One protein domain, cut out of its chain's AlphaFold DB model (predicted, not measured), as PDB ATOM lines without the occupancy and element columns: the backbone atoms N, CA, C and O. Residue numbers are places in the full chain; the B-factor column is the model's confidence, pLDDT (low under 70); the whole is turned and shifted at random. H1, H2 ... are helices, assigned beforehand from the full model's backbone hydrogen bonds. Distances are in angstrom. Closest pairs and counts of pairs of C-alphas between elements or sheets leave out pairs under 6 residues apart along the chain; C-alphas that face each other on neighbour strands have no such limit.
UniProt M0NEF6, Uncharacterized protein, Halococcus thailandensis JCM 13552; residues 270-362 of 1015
ATOM      1  N   PRO A 270      62.724 173.651 178.674       74.06
ATOM      2  CA  PRO A 270      64.017 173.408 178.050       74.06
ATOM      3  C   PRO A 270      64.668 174.753 177.734       74.06
ATOM      4  O   PRO A 270      63.977 175.668 177.270       74.06
ATOM      5  N   ASP A 271      65.970 174.871 178.006       79.81
ATOM      6  CA  ASP A 271      66.709 176.094 177.713       79.81
ATOM      7  C   ASP A 271      66.502 176.474 176.234       79.81
ATOM      8  O   ASP A 271      66.546 175.594 175.362       79.81
ATOM      9  N   PRO A 272      66.195 177.750 175.937       82.75
ATOM     10  CA  PRO A 272      65.919 178.177 174.573       82.75
ATOM     11  C   PRO A 272      67.143 177.928 173.691       82.75
ATOM     12  O   PRO A 272      68.280 178.082 174.133       82.75
ATOM     13  N   ASP A 273      66.915 177.564 172.427       88.38
ATOM     14  CA  ASP A 273      68.006 177.418 171.467       88.38
ATOM     15  C   ASP A 273      68.740 178.770 171.358       88.38
ATOM     16  O   ASP A 273      68.104 179.762 170.989       88.38
ATOM     17  N   PRO A 274      70.056 178.852 171.641       90.75
ATOM     18  CA  PRO A 274      70.787 180.120 171.621       90.75
ATOM     19  C   PRO A 274      70.803 180.760 170.225       90.75
ATOM     20  O   PRO A 274      71.160 181.922 170.070       90.75
ATOM     21  N   ARG A 275      70.393 180.036 169.173       92.31
ATOM     22  CA  ARG A 275      70.196 180.585 167.823       92.31
ATOM     23  C   ARG A 275      68.949 181.472 167.706       92.31
ATOM     24  O   ARG A 275      68.923 182.316 166.811       92.31
ATOM     25  N   ASP A 276      67.954 181.314 168.582       93.88
ATOM     26  CA  ASP A 276      66.701 182.087 168.568       93.88
ATOM     27  C   ASP A 276      66.826 183.456 169.268       93.88
ATOM     28  O   ASP A 276      66.017 184.354 169.012       93.88
ATOM     29  N   SER A 277      67.835 183.646 170.127       94.69
ATOM     30  CA  SER A 277      68.120 184.920 170.806       94.69
ATOM     31  C   SER A 277      69.058 185.847 170.019       94.69
ATOM     32  O   SER A 277      69.008 187.068 170.203       94.69
ATOM     33  N   LEU A 278      69.871 185.300 169.105       95.06
ATOM     34  CA  LEU A 278      70.755 186.070 168.222       95.06
ATOM     35  C   LEU A 278      69.990 187.030 167.300       95.06
ATOM     36  O   LEU A 278      68.875 186.764 166.843       95.06
ATOM     37  N   SER A 279      70.633 188.142 166.924       96.62
ATOM     38  CA  SER A 279      70.109 188.965 165.832       96.62
ATOM     39  C   SER A 279      70.263 188.246 164.486       96.62
ATOM     40  O   SER A 279      71.143 187.408 164.300       96.62
ATOM     41  N   GLY A 280      69.445 188.611 163.496       96.75
ATOM     42  CA  GLY A 280      69.538 188.026 162.152       96.75
ATOM     43  C   GLY A 280      70.845 188.327 161.400       96.75
ATOM     44  O   GLY A 280      71.100 187.695 160.377       96.75
ATOM     45  N   GLU A 281      71.662 189.273 161.875       97.38
ATOM     46  CA  GLU A 281      73.011 189.532 161.349       97.38
ATOM     47  C   GLU A 281      74.025 188.578 162.002       97.38
ATOM     48  O   GLU A 281      74.743 187.868 161.296       97.38
ATOM     49  N   ASP A 282      73.984 188.456 163.334       97.31
ATOM     50  CA  ASP A 282      74.849 187.556 164.111       97.31
ATOM     51  C   ASP A 282      74.573 186.084 163.780       97.31
ATOM     52  O   ASP A 282      75.500 185.322 163.524       97.31
ATOM     53  N   LEU A 283      73.298 185.691 163.674       97.62
ATOM     54  CA  LEU A 283      72.885 184.345 163.276       97.62
ATOM     55  C   LEU A 283      73.345 183.998 161.851       97.62
ATOM     56  O   LEU A 283      73.659 182.837 161.583       97.62
ATOM     57  N   SER A 284      73.421 184.976 160.938       97.75
ATOM     58  CA  SER A 284      73.996 184.755 159.604       97.75
ATOM     59  C   SER A 284      75.504 184.528 159.699       97.75
ATOM     60  O   SER A 284      76.000 183.542 159.163       97.75
ATOM     61  N   ALA A 285      76.219 185.385 160.434       98.25
ATOM     62  CA  ALA A 285      77.661 185.261 160.627       98.25
ATOM     63  C   ALA A 285      78.046 183.941 161.327       98.25
ATOM     64  O   ALA A 285      78.985 183.276 160.895       98.25
ATOM     65  N   VAL A 286      77.286 183.516 162.343       98.44
ATOM     66  CA  VAL A 286      77.424 182.212 163.015       98.44
ATOM     67  C   VAL A 286      77.189 181.060 162.037       98.44
ATOM     68  O   VAL A 286      77.962 180.103 162.017       98.44
ATOM     69  N   ASN A 287      76.166 181.141 161.181       97.88
ATOM     70  CA  ASN A 287      75.897 180.111 160.176       97.88
ATOM     71  C   ASN A 287      76.966 180.045 159.074       97.88
ATOM     72  O   ASN A 287      77.223 178.957 158.548       97.88
ATOM     73  N   ASP A 288      77.580 181.167 158.710       98.31
ATOM     74  CA  ASP A 288      78.681 181.213 157.745       98.31
ATOM     75  C   ASP A 288      79.967 180.651 158.378       98.31
ATOM     76  O   ASP A 288      80.535 179.695 157.846       98.31
ATOM     77  N   ALA A 289      80.344 181.114 159.574       98.31
ATOM     78  CA  ALA A 289      81.483 180.594 160.337       98.31
ATOM     79  C   ALA A 289      81.362 179.084 160.628       98.31
ATOM     80  O   ALA A 289      82.323 178.339 160.437       98.31
ATOM     81  N   ALA A 290      80.167 178.599 160.982       98.19
ATOM     82  CA  ALA A 290      79.907 177.170 161.157       98.19
ATOM     83  C   ALA A 290      80.074 176.355 159.863       98.19
ATOM     84  O   ALA A 290      80.363 175.161 159.921       98.19
ATOM     85  N   THR A 291      79.901 176.978 158.693       98.19
ATOM     86  CA  THR A 291      80.163 176.334 157.394       98.19
ATOM     87  C   THR A 291      81.659 176.214 157.138       98.19
ATOM     88  O   THR A 291      82.119 175.151 156.730       98.19
ATOM     89  N   ASP A 292      82.418 177.278 157.408       98.06
ATOM     90  CA  ASP A 292      83.870 177.292 157.223       98.06
ATOM     91  C   ASP A 292      84.584 176.344 158.202       98.06
ATOM     92  O   ASP A 292      85.525 175.661 157.803       98.06
ATOM     93  N   LEU A 293      84.120 176.234 159.454       97.75
ATOM     94  CA  LEU A 293      84.642 175.272 160.435       97.75
ATOM     95  C   LEU A 293      84.280 173.818 160.087       97.75
ATOM     96  O   LEU A 293      85.166 172.964 160.076       97.75
ATOM     97  N   ALA A 294      83.032 173.533 159.698       97.38
ATOM     98  CA  ALA A 294      82.641 172.202 159.209       97.38
ATOM     99  C   ALA A 294      83.341 171.820 157.885       97.38
ATOM    100  O   ALA A 294      83.363 170.655 157.501       97.38
ATOM    101  N   GLY A 295      83.920 172.794 157.173       97.12
ATOM    102  CA  GLY A 295      84.792 172.582 156.014       97.12
ATOM    103  C   GLY A 295      86.264 172.292 156.350       97.12
ATOM    104  O   GLY A 295      87.034 172.006 155.433       97.12
ATOM    105  N   LYS A 296      86.661 172.381 157.629       97.50
ATOM    106  CA  LYS A 296      87.995 172.010 158.145       97.50
ATOM    107  C   LYS A 296      87.971 170.703 158.939       97.50
ATOM    108  O   LYS A 296      88.915 169.924 158.840       97.50
ATOM    109  N   HIS A 297      86.921 170.505 159.737       96.62
ATOM    110  CA  HIS A 297      86.820 169.453 160.748       96.62
ATOM    111  C   HIS A 297      85.853 168.357 160.286       96.62
ATOM    112  O   HIS A 297      84.651 168.452 160.517       96.62
ATOM    113  N   ASP A 298      86.383 167.314 159.635       90.88
ATOM    114  CA  ASP A 298      85.601 166.216 159.027       90.88
ATOM    115  C   ASP A 298      84.691 165.452 160.022       90.88
ATOM    116  O   ASP A 298      83.746 164.780 159.605       90.88
ATOM    117  N   GLU A 299      84.970 165.534 161.327       90.00
ATOM    118  CA  GLU A 299      84.220 164.852 162.397       90.00
ATOM    119  C   GLU A 299      83.060 165.697 162.967       90.00
ATOM    120  O   GLU A 299      82.219 165.175 163.696       90.00
ATOM    121  N   ALA A 300      82.979 166.986 162.616       93.19
ATOM    122  CA  ALA A 300      82.074 167.962 163.219       93.19
ATOM    123  C   ALA A 300      80.899 168.334 162.299       93.19
ATOM    124  O   ALA A 300      81.106 168.780 161.166       93.19
ATOM    125  N   THR A 301      79.645 168.252 162.769       94.62
ATOM    126  CA  THR A 301      78.535 168.765 161.951       94.62
ATOM    127  C   THR A 301      78.417 170.286 162.042       94.62
ATOM    128  O   THR A 301      78.573 170.904 163.097       94.62
ATOM    129  N   ARG A 302      78.017 170.913 160.927       96.25
ATOM    130  CA  ARG A 302      77.649 172.340 160.881       96.25
ATOM    131  C   ARG A 302      76.589 172.709 161.929       96.25
ATOM    132  O   ARG A 302      76.570 173.846 162.386       96.25
ATOM    133  N   ALA A 303      75.697 171.781 162.285       95.62
ATOM    134  CA  ALA A 303      74.634 172.023 163.255       95.62
ATOM    135  C   ALA A 303      75.188 172.179 164.678       95.62
ATOM    136  O   ALA A 303      74.896 173.187 165.321       95.62
ATOM    137  N   GLU A 304      76.032 171.244 165.119       96.31
ATOM    138  CA  GLU A 304      76.756 171.303 166.398       96.31
ATOM    139  C   GLU A 304      77.619 172.559 166.504       96.31
ATOM    140  O   GLU A 304      77.485 173.326 167.457       96.31
ATOM    141  N   ILE A 305      78.421 172.839 165.473       97.75
ATOM    142  CA  ILE A 305      79.242 174.052 165.432       97.75
ATOM    143  C   ILE A 305      78.356 175.308 165.504       97.75
ATOM    144  O   ILE A 305      78.651 176.219 166.272       97.75
ATOM    145  N   SER A 306      77.238 175.369 164.764       97.81
ATOM    146  CA  SER A 306      76.325 176.525 164.820       97.81
ATOM    147  C   SER A 306      75.689 176.733 166.197       97.81
ATOM    148  O   SER A 306      75.349 177.861 166.537       97.81
ATOM    149  N   HIS A 307      75.523 175.662 166.977       96.94
ATOM    150  CA  HIS A 307      74.939 175.710 168.313       96.94
ATOM    151  C   HIS A 307      75.950 176.234 169.340       96.94
ATOM    152  O   HIS A 307      75.636 177.184 170.055       96.94
ATOM    153  N   GLN A 308      77.179 175.703 169.351       97.31
ATOM    154  CA  GLN A 308      78.233 176.194 170.249       97.31
ATOM    155  C   GLN A 308      78.669 177.627 169.911       97.31
ATOM    156  O   GLN A 308      78.808 178.446 170.818       97.31
ATOM    157  N   LEU A 309      78.791 177.977 168.623       98.00
ATOM    158  CA  LEU A 309      79.037 179.365 168.214       98.00
ATOM    159  C   LEU A 309      77.910 180.308 168.651       98.00
ATOM    160  O   LEU A 309      78.196 181.423 169.075       98.00
ATOM    161  N   ALA A 310      76.643 179.884 168.571       97.81
ATOM    162  CA  ALA A 310      75.538 180.711 169.044       97.81
ATOM    163  C   ALA A 310      75.586 180.910 170.566       97.81
ATOM    164  O   ALA A 310      75.435 182.038 171.023       97.81
ATOM    165  N   GLY A 311      75.885 179.856 171.335       97.25
ATOM    166  CA  GLY A 311      76.060 179.948 172.786       97.25
ATOM    167  C   GLY A 311      77.205 180.881 173.201       97.25
ATOM    168  O   GLY A 311      77.034 181.689 174.110       97.25
ATOM    169  N   ALA A 312      78.354 180.839 172.517       97.50
ATOM    170  CA  ALA A 312      79.459 181.771 172.773       97.50
ATOM    171  C   ALA A 312      79.070 183.232 172.463       97.50
ATOM    172  O   ALA A 312      79.296 184.137 173.266       97.50
ATOM    173  N   VAL A 313      78.401 183.462 171.328       97.94
ATOM    174  CA  VAL A 313      77.989 184.810 170.904       97.94
ATOM    175  C   VAL A 313      76.873 185.379 171.792       97.94
ATOM    176  O   VAL A 313      76.881 186.571 172.093       97.94
ATOM    177  N   GLU A 314      75.963 184.543 172.303       97.06
ATOM    178  CA  GLU A 314      74.982 184.937 173.325       97.06
ATOM    179  C   GLU A 314      75.649 185.319 174.660       97.06
ATOM    180  O   GLU A 314      75.232 186.283 175.306       97.06
ATOM    181  N   ASN A 315      76.735 184.637 175.043       96.50
ATOM    182  CA  ASN A 315      77.550 185.007 176.208       96.50
ATOM    183  C   ASN A 315      78.376 186.299 176.002       96.50
ATOM    184  O   ASN A 315      78.938 186.831 176.966       96.50
ATOM    185  N   GLY A 316      78.377 186.860 174.788       97.06
ATOM    186  CA  GLY A 316      78.915 188.184 174.469       97.06
ATOM    187  C   GLY A 316      80.239 188.186 173.706       97.06
ATOM    188  O   GLY A 316      80.803 189.268 173.510       97.06
ATOM    189  N   ASP A 317      80.727 187.024 173.269       97.81
ATOM    190  CA  ASP A 317      81.898 186.927 172.400       97.81
ATOM    191  C   ASP A 317      81.554 187.344 170.963       97.81
ATOM    192  O   ASP A 317      80.446 187.126 170.469       97.81
ATOM    193  N   ASP A 318      82.500 187.958 170.249       98.00
ATOM    194  CA  ASP A 318      82.286 188.233 168.829       98.00
ATOM    195  C   ASP A 318      82.443 186.949 168.000       98.00
ATOM    196  O   ASP A 318      83.265 186.086 168.310       98.00
ATOM    197  N   VAL A 319      81.675 186.838 166.912       98.12
ATOM    198  CA  VAL A 319      81.608 185.623 166.079       98.12
ATOM    199  C   VAL A 319      82.983 185.169 165.568       98.12
ATOM    200  O   VAL A 319      83.195 183.974 165.380       98.12
ATOM    201  N   ALA A 320      83.934 186.086 165.342       98.06
ATOM    202  CA  ALA A 320      85.270 185.733 164.866       98.06
ATOM    203  C   ALA A 320      86.186 185.241 165.998       98.06
ATOM    204  O   ALA A 320      86.995 184.347 165.755       98.06
ATOM    205  N   THR A 321      86.043 185.772 167.216       98.19
ATOM    206  CA  THR A 321      86.703 185.235 168.419       98.19
ATOM    207  C   THR A 321      86.137 183.858 168.773       98.19
ATOM    208  O   THR A 321      86.899 182.897 168.832       98.19
ATOM    209  N   ALA A 322      84.809 183.717 168.869       98.25
ATOM    210  CA  ALA A 322      84.147 182.434 169.126       98.25
ATOM    211  C   ALA A 322      84.519 181.360 168.084       98.25
ATOM    212  O   ALA A 322      84.800 180.214 168.432       98.25
ATOM    213  N   ALA A 323      84.588 181.732 166.800       98.19
ATOM    214  CA  ALA A 323      85.012 180.820 165.740       98.19
ATOM    215  C   ALA A 323      86.511 180.498 165.750       98.19
ATOM    216  O   ALA A 323      86.880 179.453 165.226       98.19
ATOM    217  N   ALA A 324      87.370 181.347 166.318       98.25
ATOM    218  CA  ALA A 324      88.790 181.045 166.492       98.25
ATOM    219  C   ALA A 324      89.024 180.097 167.675       98.25
ATOM    220  O   ALA A 324      89.727 179.102 167.518       98.25
ATOM    221  N   GLU A 325      88.394 180.352 168.826       98.06
ATOM    222  CA  GLU A 325      88.527 179.489 170.008       98.06
ATOM    223  C   GLU A 325      87.926 178.094 169.766       98.06
ATOM    224  O   GLU A 325      88.511 177.094 170.180       98.06
ATOM    225  N   LEU A 326      86.831 177.999 169.000       98.06
ATOM    226  CA  LEU A 326      86.278 176.713 168.568       98.06
ATOM    227  C   LEU A 326      87.137 176.014 167.493       98.06
ATOM    228  O   LEU A 326      87.199 174.789 167.476       98.06
ATOM    229  N   ASP A 327      87.836 176.748 166.616       98.31
ATOM    230  CA  ASP A 327      88.778 176.149 165.652       98.31
ATOM    231  C   ASP A 327      89.987 175.528 166.361       98.31
ATOM    232  O   ASP A 327      90.367 174.398 166.050       98.31
ATOM    233  N   ASP A 328      90.563 176.242 167.333       98.00
ATOM    234  CA  ASP A 328      91.668 175.751 168.160       98.00
ATOM    235  C   ASP A 328      91.212 174.560 169.027       98.00
ATOM    236  O   ASP A 328      91.877 173.524 169.024       98.00
ATOM    237  N   GLY A 329      90.045 174.657 169.680       97.69
ATOM    238  CA  GLY A 329      89.494 173.613 170.555       97.69
ATOM    239  C   GLY A 329      89.066 172.319 169.845       97.69
ATOM    240  O   GLY A 329      89.155 171.235 170.424       97.69
ATOM    241  N   LEU A 330      88.650 172.406 168.576       96.94
ATOM    242  CA  LEU A 330      88.451 171.235 167.710       96.94
ATOM    243  C   LEU A 330      89.786 170.681 167.180       96.94
ATOM    244  O   LEU A 330      89.924 169.473 167.003       96.94
ATOM    245  N   THR A 331      90.785 171.542 166.955       97.12
ATOM    246  CA  THR A 331      92.113 171.133 166.461       97.12
ATOM    247  C   THR A 331      92.944 170.407 167.522       97.12
ATOM    248  O   THR A 331      93.703 169.497 167.178       97.12
ATOM    249  N   ASP A 332      92.842 170.797 168.797       96.56
ATOM    250  CA  ASP A 332      93.556 170.149 169.907       96.56
ATOM    251  C   ASP A 332      92.740 169.063 170.634       96.56
ATOM    252  O   ASP A 332      93.311 168.279 171.398       96.56
ATOM    253  N   GLY A 333      91.438 168.967 170.342       95.88
ATOM    254  CA  GLY A 333      90.519 167.988 170.922       95.88
ATOM    255  C   GLY A 333      90.055 168.322 172.342       95.88
ATOM    256  O   GLY A 333      89.560 167.434 173.038       95.88
ATOM    257  N   SER A 334      90.228 169.567 172.800       96.44
ATOM    258  CA  SER A 334      89.736 170.028 174.104       96.44
ATOM    259  C   SER A 334      88.238 170.347 174.121       96.44
ATOM    260  O   SER A 334      87.630 170.303 175.192       96.44
ATOM    261  N   VAL A 335      87.627 170.619 172.960       96.44
ATOM    262  CA  VAL A 335      86.185 170.869 172.828       96.44
ATOM    263  C   VAL A 335      85.480 169.658 172.222       96.44
ATOM    264  O   VAL A 335      85.621 169.353 171.039       96.44
ATOM    265  N   THR A 336      84.653 168.997 173.029       93.44
ATOM    266  CA  THR A 336      83.653 168.041 172.547       93.44
ATOM    267  C   THR A 336      82.421 168.780 172.032       93.44
ATOM    268  O   THR A 336      81.880 169.653 172.713       93.44
ATOM    269  N   LEU A 337      81.947 168.407 170.844       94.00
ATOM    270  CA  LEU A 337      80.704 168.927 170.280       94.00
ATOM    271  C   LEU A 337      79.492 168.206 170.869       94.00
ATOM    272  O   LEU A 337      79.386 166.984 170.781       94.00
ATOM    273  N   GLU A 338      78.553 168.972 171.417       88.81
ATOM    274  CA  GLU A 338      77.258 168.455 171.859       88.81
ATOM    275  C   GLU A 338      76.204 168.663 170.764       88.81
ATOM    276  O   GLU A 338      75.981 169.782 170.291       88.81
ATOM    277  N   SER A 339      75.552 167.575 170.341       85.69
ATOM    278  CA  SER A 339      74.470 167.634 169.356       85.69
ATOM    279  C   SER A 339      73.281 168.429 169.918       85.69
ATOM    280  O   SER A 339      72.785 168.059 170.984       85.69
ATOM    281  N   PRO A 340      72.785 169.479 169.226       79.25
ATOM    282  CA  PRO A 340      71.769 170.371 169.781       79.25
ATOM    283  C   PRO A 340      70.501 169.630 170.233       79.25
ATOM    284  O   PRO A 340      70.070 168.682 169.556       79.25
ATOM    285  N   PRO A 341      69.867 170.072 171.339       68.44
ATOM    286  CA  PRO A 341      68.666 169.438 171.870       68.44
ATOM    287  C   PRO A 341      67.573 169.373 170.795       68.44
ATOM    288  O   PRO A 341      67.272 170.350 170.113       68.44
ATOM    289  N   GLY A 342      67.009 168.179 170.597       60.97
ATOM    290  CA  GLY A 342      66.016 167.912 169.550       60.97
ATOM    291  C   GLY A 342      66.571 167.611 168.147       60.97
ATOM    292  O   GLY A 342      65.784 167.276 167.267       60.97
ATOM    293  N   GLN A 343      67.892 167.662 167.909       52.12
ATOM    294  CA  GLN A 343      68.503 167.188 166.647       52.12
ATOM    295  C   GLN A 343      69.201 165.824 166.762       52.12
ATOM    296  O   GLN A 343      69.414 165.161 165.748       52.12
ATOM    297  N   SER A 344      69.491 165.349 167.977       43.22
ATOM    298  CA  SER A 344      70.100 164.031 168.232       43.22
ATOM    299  C   SER A 344      69.207 162.825 167.884       43.22
ATOM    300  O   SER A 344      69.664 161.684 167.939       43.22
ATOM    301  N   ASP A 345      67.944 163.058 167.509       47.75
ATOM    302  CA  ASP A 345      66.963 162.031 167.137       47.75
ATOM    303  C   ASP A 345      67.077 161.517 165.682       47.75
ATOM    304  O   ASP A 345      66.157 160.869 165.176       47.75
ATOM    305  N   ASP A 346      68.230 161.683 165.011       47.59
ATOM    306  CA  ASP A 346      68.568 160.756 163.920       47.59
ATOM    307  C   ASP A 346      68.706 159.340 164.524       47.59
ATOM    308  O   ASP A 346      69.599 159.094 165.349       47.59
ATOM    309  N   PRO A 347      67.876 158.360 164.108       49.31
ATOM    310  CA  PRO A 347      67.871 157.018 164.688       49.31
ATOM    311  C   PRO A 347      69.175 156.228 164.463       49.31
ATOM    312  O   PRO A 347      69.322 155.130 165.001       49.31
ATOM    313  N   ARG A 348      70.131 156.743 163.679       45.56
ATOM    314  CA  ARG A 348      71.499 156.216 163.552       45.56
ATOM    315  C   ARG A 348      72.383 156.667 164.712       45.56
ATOM    316  O   ARG A 348      73.056 155.832 165.318       45.56
ATOM    317  N   HIS A 349      72.356 157.957 165.037       46.75
ATOM    318  CA  HIS A 349      73.147 158.529 166.128       46.75
ATOM    319  C   HIS A 349      72.591 158.067 167.472       46.75
ATOM    320  O   HIS A 349      73.339 157.504 168.266       46.75
ATOM    321  N   ARG A 350      71.265 158.120 167.656       48.38
ATOM    322  CA  ARG A 350      70.588 157.554 168.834       48.38
ATOM    323  C   ARG A 350      70.891 156.066 169.045       48.38
ATOM    324  O   ARG A 350      71.061 155.643 170.181       48.38
ATOM    325  N   ARG A 351      71.014 155.268 167.975       45.59
ATOM    326  CA  ARG A 351      71.420 153.858 168.097       45.59
ATOM    327  C   ARG A 351      72.874 153.711 168.541       45.59
ATOM    328  O   ARG A 351      73.139 152.899 169.414       45.59
ATOM    329  N   THR A 352      73.794 154.467 167.948       54.03
ATOM    330  CA  THR A 352      75.221 154.401 168.308       54.03
ATOM    331  C   THR A 352      75.434 154.855 169.752       54.03
ATOM    332  O   THR A 352      76.112 154.167 170.503       54.03
ATOM    333  N   ARG A 353      74.765 155.944 170.157       55.47
ATOM    334  CA  ARG A 353      74.777 156.478 171.520       55.47
ATOM    335  C   ARG A 353      74.218 155.485 172.539       55.47
ATOM    336  O   ARG A 353      74.937 155.156 173.467       55.47
ATOM    337  N   ILE A 354      73.019 154.931 172.324       63.34
ATOM    338  CA  ILE A 354      72.456 153.915 173.234       63.34
ATOM    339  C   ILE A 354      73.383 152.699 173.332       63.34
ATOM    340  O   ILE A 354      73.606 152.207 174.427       63.34
ATOM    341  N   GLN A 355      73.969 152.235 172.221       61.06
ATOM    342  CA  GLN A 355      74.914 151.114 172.257       61.06
ATOM    343  C   GLN A 355      76.243 151.462 172.949       61.06
ATOM    344  O   GLN A 355      76.905 150.556 173.441       61.06
ATOM    345  N   GLN A 356      76.647 152.734 172.997       63.06
ATOM    346  CA  GLN A 356      77.821 153.176 173.749       63.06
ATOM    347  C   GLN A 356      77.501 153.341 175.241       63.06
ATOM    348  O   GLN A 356      78.237 152.809 176.059       63.06
ATOM    349  N   GLU A 357      76.375 153.967 175.589       69.50
ATOM    350  CA  GLU A 357      75.872 154.081 176.969       69.50
ATOM    351  C   GLU A 357      75.603 152.688 177.585       69.50
ATOM    352  O   GLU A 357      75.905 152.458 178.752       69.50
ATOM    353  N   GLU A 358      75.112 151.726 176.792       66.44
ATOM    354  CA  GLU A 358      74.941 150.310 177.164       66.44
ATOM    355  C   GLU A 358      76.296 149.610 177.398       66.44
ATOM    356  O   GLU A 358      76.443 148.886 178.379       66.44
ATOM    357  N   ILE A 359      77.312 149.869 176.562       72.69
ATOM    358  CA  ILE A 359      78.673 149.317 176.724       72.69
ATOM    359  C   ILE A 359      79.418 149.944 177.911       72.69
ATOM    360  O   ILE A 359      80.156 149.243 178.600       72.69
ATOM    361  N   GLU A 360      79.249 151.243 178.156       74.75
ATOM    362  CA  GLU A 360      79.854 151.950 179.289       74.75
ATOM    363  C   GLU A 360      79.201 151.508 180.608       74.75
ATOM    364  O   GLU A 360      79.919 151.180 181.550       74.75
ATOM    365  N   ALA A 361      77.873 151.342 180.647       74.69
ATOM    366  CA  ALA A 361      77.174 150.760 181.794       74.69
ATOM    367  C   ALA A 361      77.553 149.286 182.049       74.69
ATOM    368  O   ALA A 361      77.773 148.906 183.201       74.69
ATOM    369  N   ASP A 362      77.688 148.457 181.004       73.12
ATOM    370  CA  ASP A 362      78.211 147.087 181.125       73.12
ATOM    371  C   ASP A 362      79.659 147.082 181.649       73.12
ATOM    372  O   ASP A 362      80.028 146.221 182.453       73.12
TER     373      ASP A 362
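AT A GLANCE: This is residues 270 to 362 of the 1015 residues of an uncharacterized protein of Halococcus thailandensis JCM 13552 (UniProt M0NEF6). Three helices, H2, H3 and H4, pack together as a small head with their centres in a triangle; short H1 packs on H3, and H5 lies away from the head as an arm at the far end of a long link. H2 and H4 run the same way at a shallow tilt, while H3 runs the opposite way to both at a steep tilt and touches each of them. The printed part has 93 residues with five named helices, H1 to H5 in order, and no named strand; its class is all helix. It is only just compact, close to loose, with a radius of gyration of the C-alphas of 14.3 A. The spans are 45 by 31 by 20 A, and the H5 arm adds to the longest of them.

IN THESE COORDINATES: Start at Pro 270 and go on to C-alpha 274 at (70.787, 180.120, 171.621), where H1 begins; it holds residues 274 to 277 and measures 5.6 A from first to last C-alpha. Next find H2, residues 282 to 294, 17.9 A long. H3, residues 302 to 314, is also 17.9 A long. H4, residues 319 to 332, begins at C-alpha 319 at (81.608, 185.623, 166.079) and is 19.9 A long. H5, residues 347 to 362, is the longest helix at 21.8 A and ends at C-alpha 362 at (78.211, 147.087, 181.125).

HOW THE PARTS SIT: Look first at H3, the hub, which touches three helices. It touches H1, with the C-alphas of Pro 274 and Gly 311 closest at 5.4 A. H2 and H3 form a helical hairpin: they touch at a steep tilt of 43 degrees, opposite ways, and their closest C-alphas, of Ala 290 and Ser 306, are 5.2 A apart. H3 touches H4 with residues 309 to 313 alone, at a steep tilt of 53 degrees, opposite ways; the closest C-alphas are those of Ala 312 and Ala 322, at 6.0 A. H2 touches H4 at a shallow tilt of 24 degrees, the same way, closest at the C-alphas of Val 286 and Val 319, 6.2 A apart. H1 and H2 are close but not clearly touching, with the C-alphas of Arg 275 and Leu 283 closest at 6.5 A. H5 is apart from H1, H2, H3 and H4. In H2, H3, H4 and H5 every O i to N i+4 pair is within hydrogen-bond range; H1 is too short for such a pair, and its one O i to N i+3 pair is not within range.

THE WHOLE: The C-alphas farthest apart are those of Glu 281 and Asp 362, at 47.1 A. The printed part has no cut. The link from H4 to H5, residues 333 to 346, is long; those from H1 to H2 and from H3 to H4 are tight, and that from H2 to H3 is short. Residues 354 to 362, which belong to H5, stand free. Mean pLDDT of the printed part is 86.6, and residues 341 to 358 are under 70.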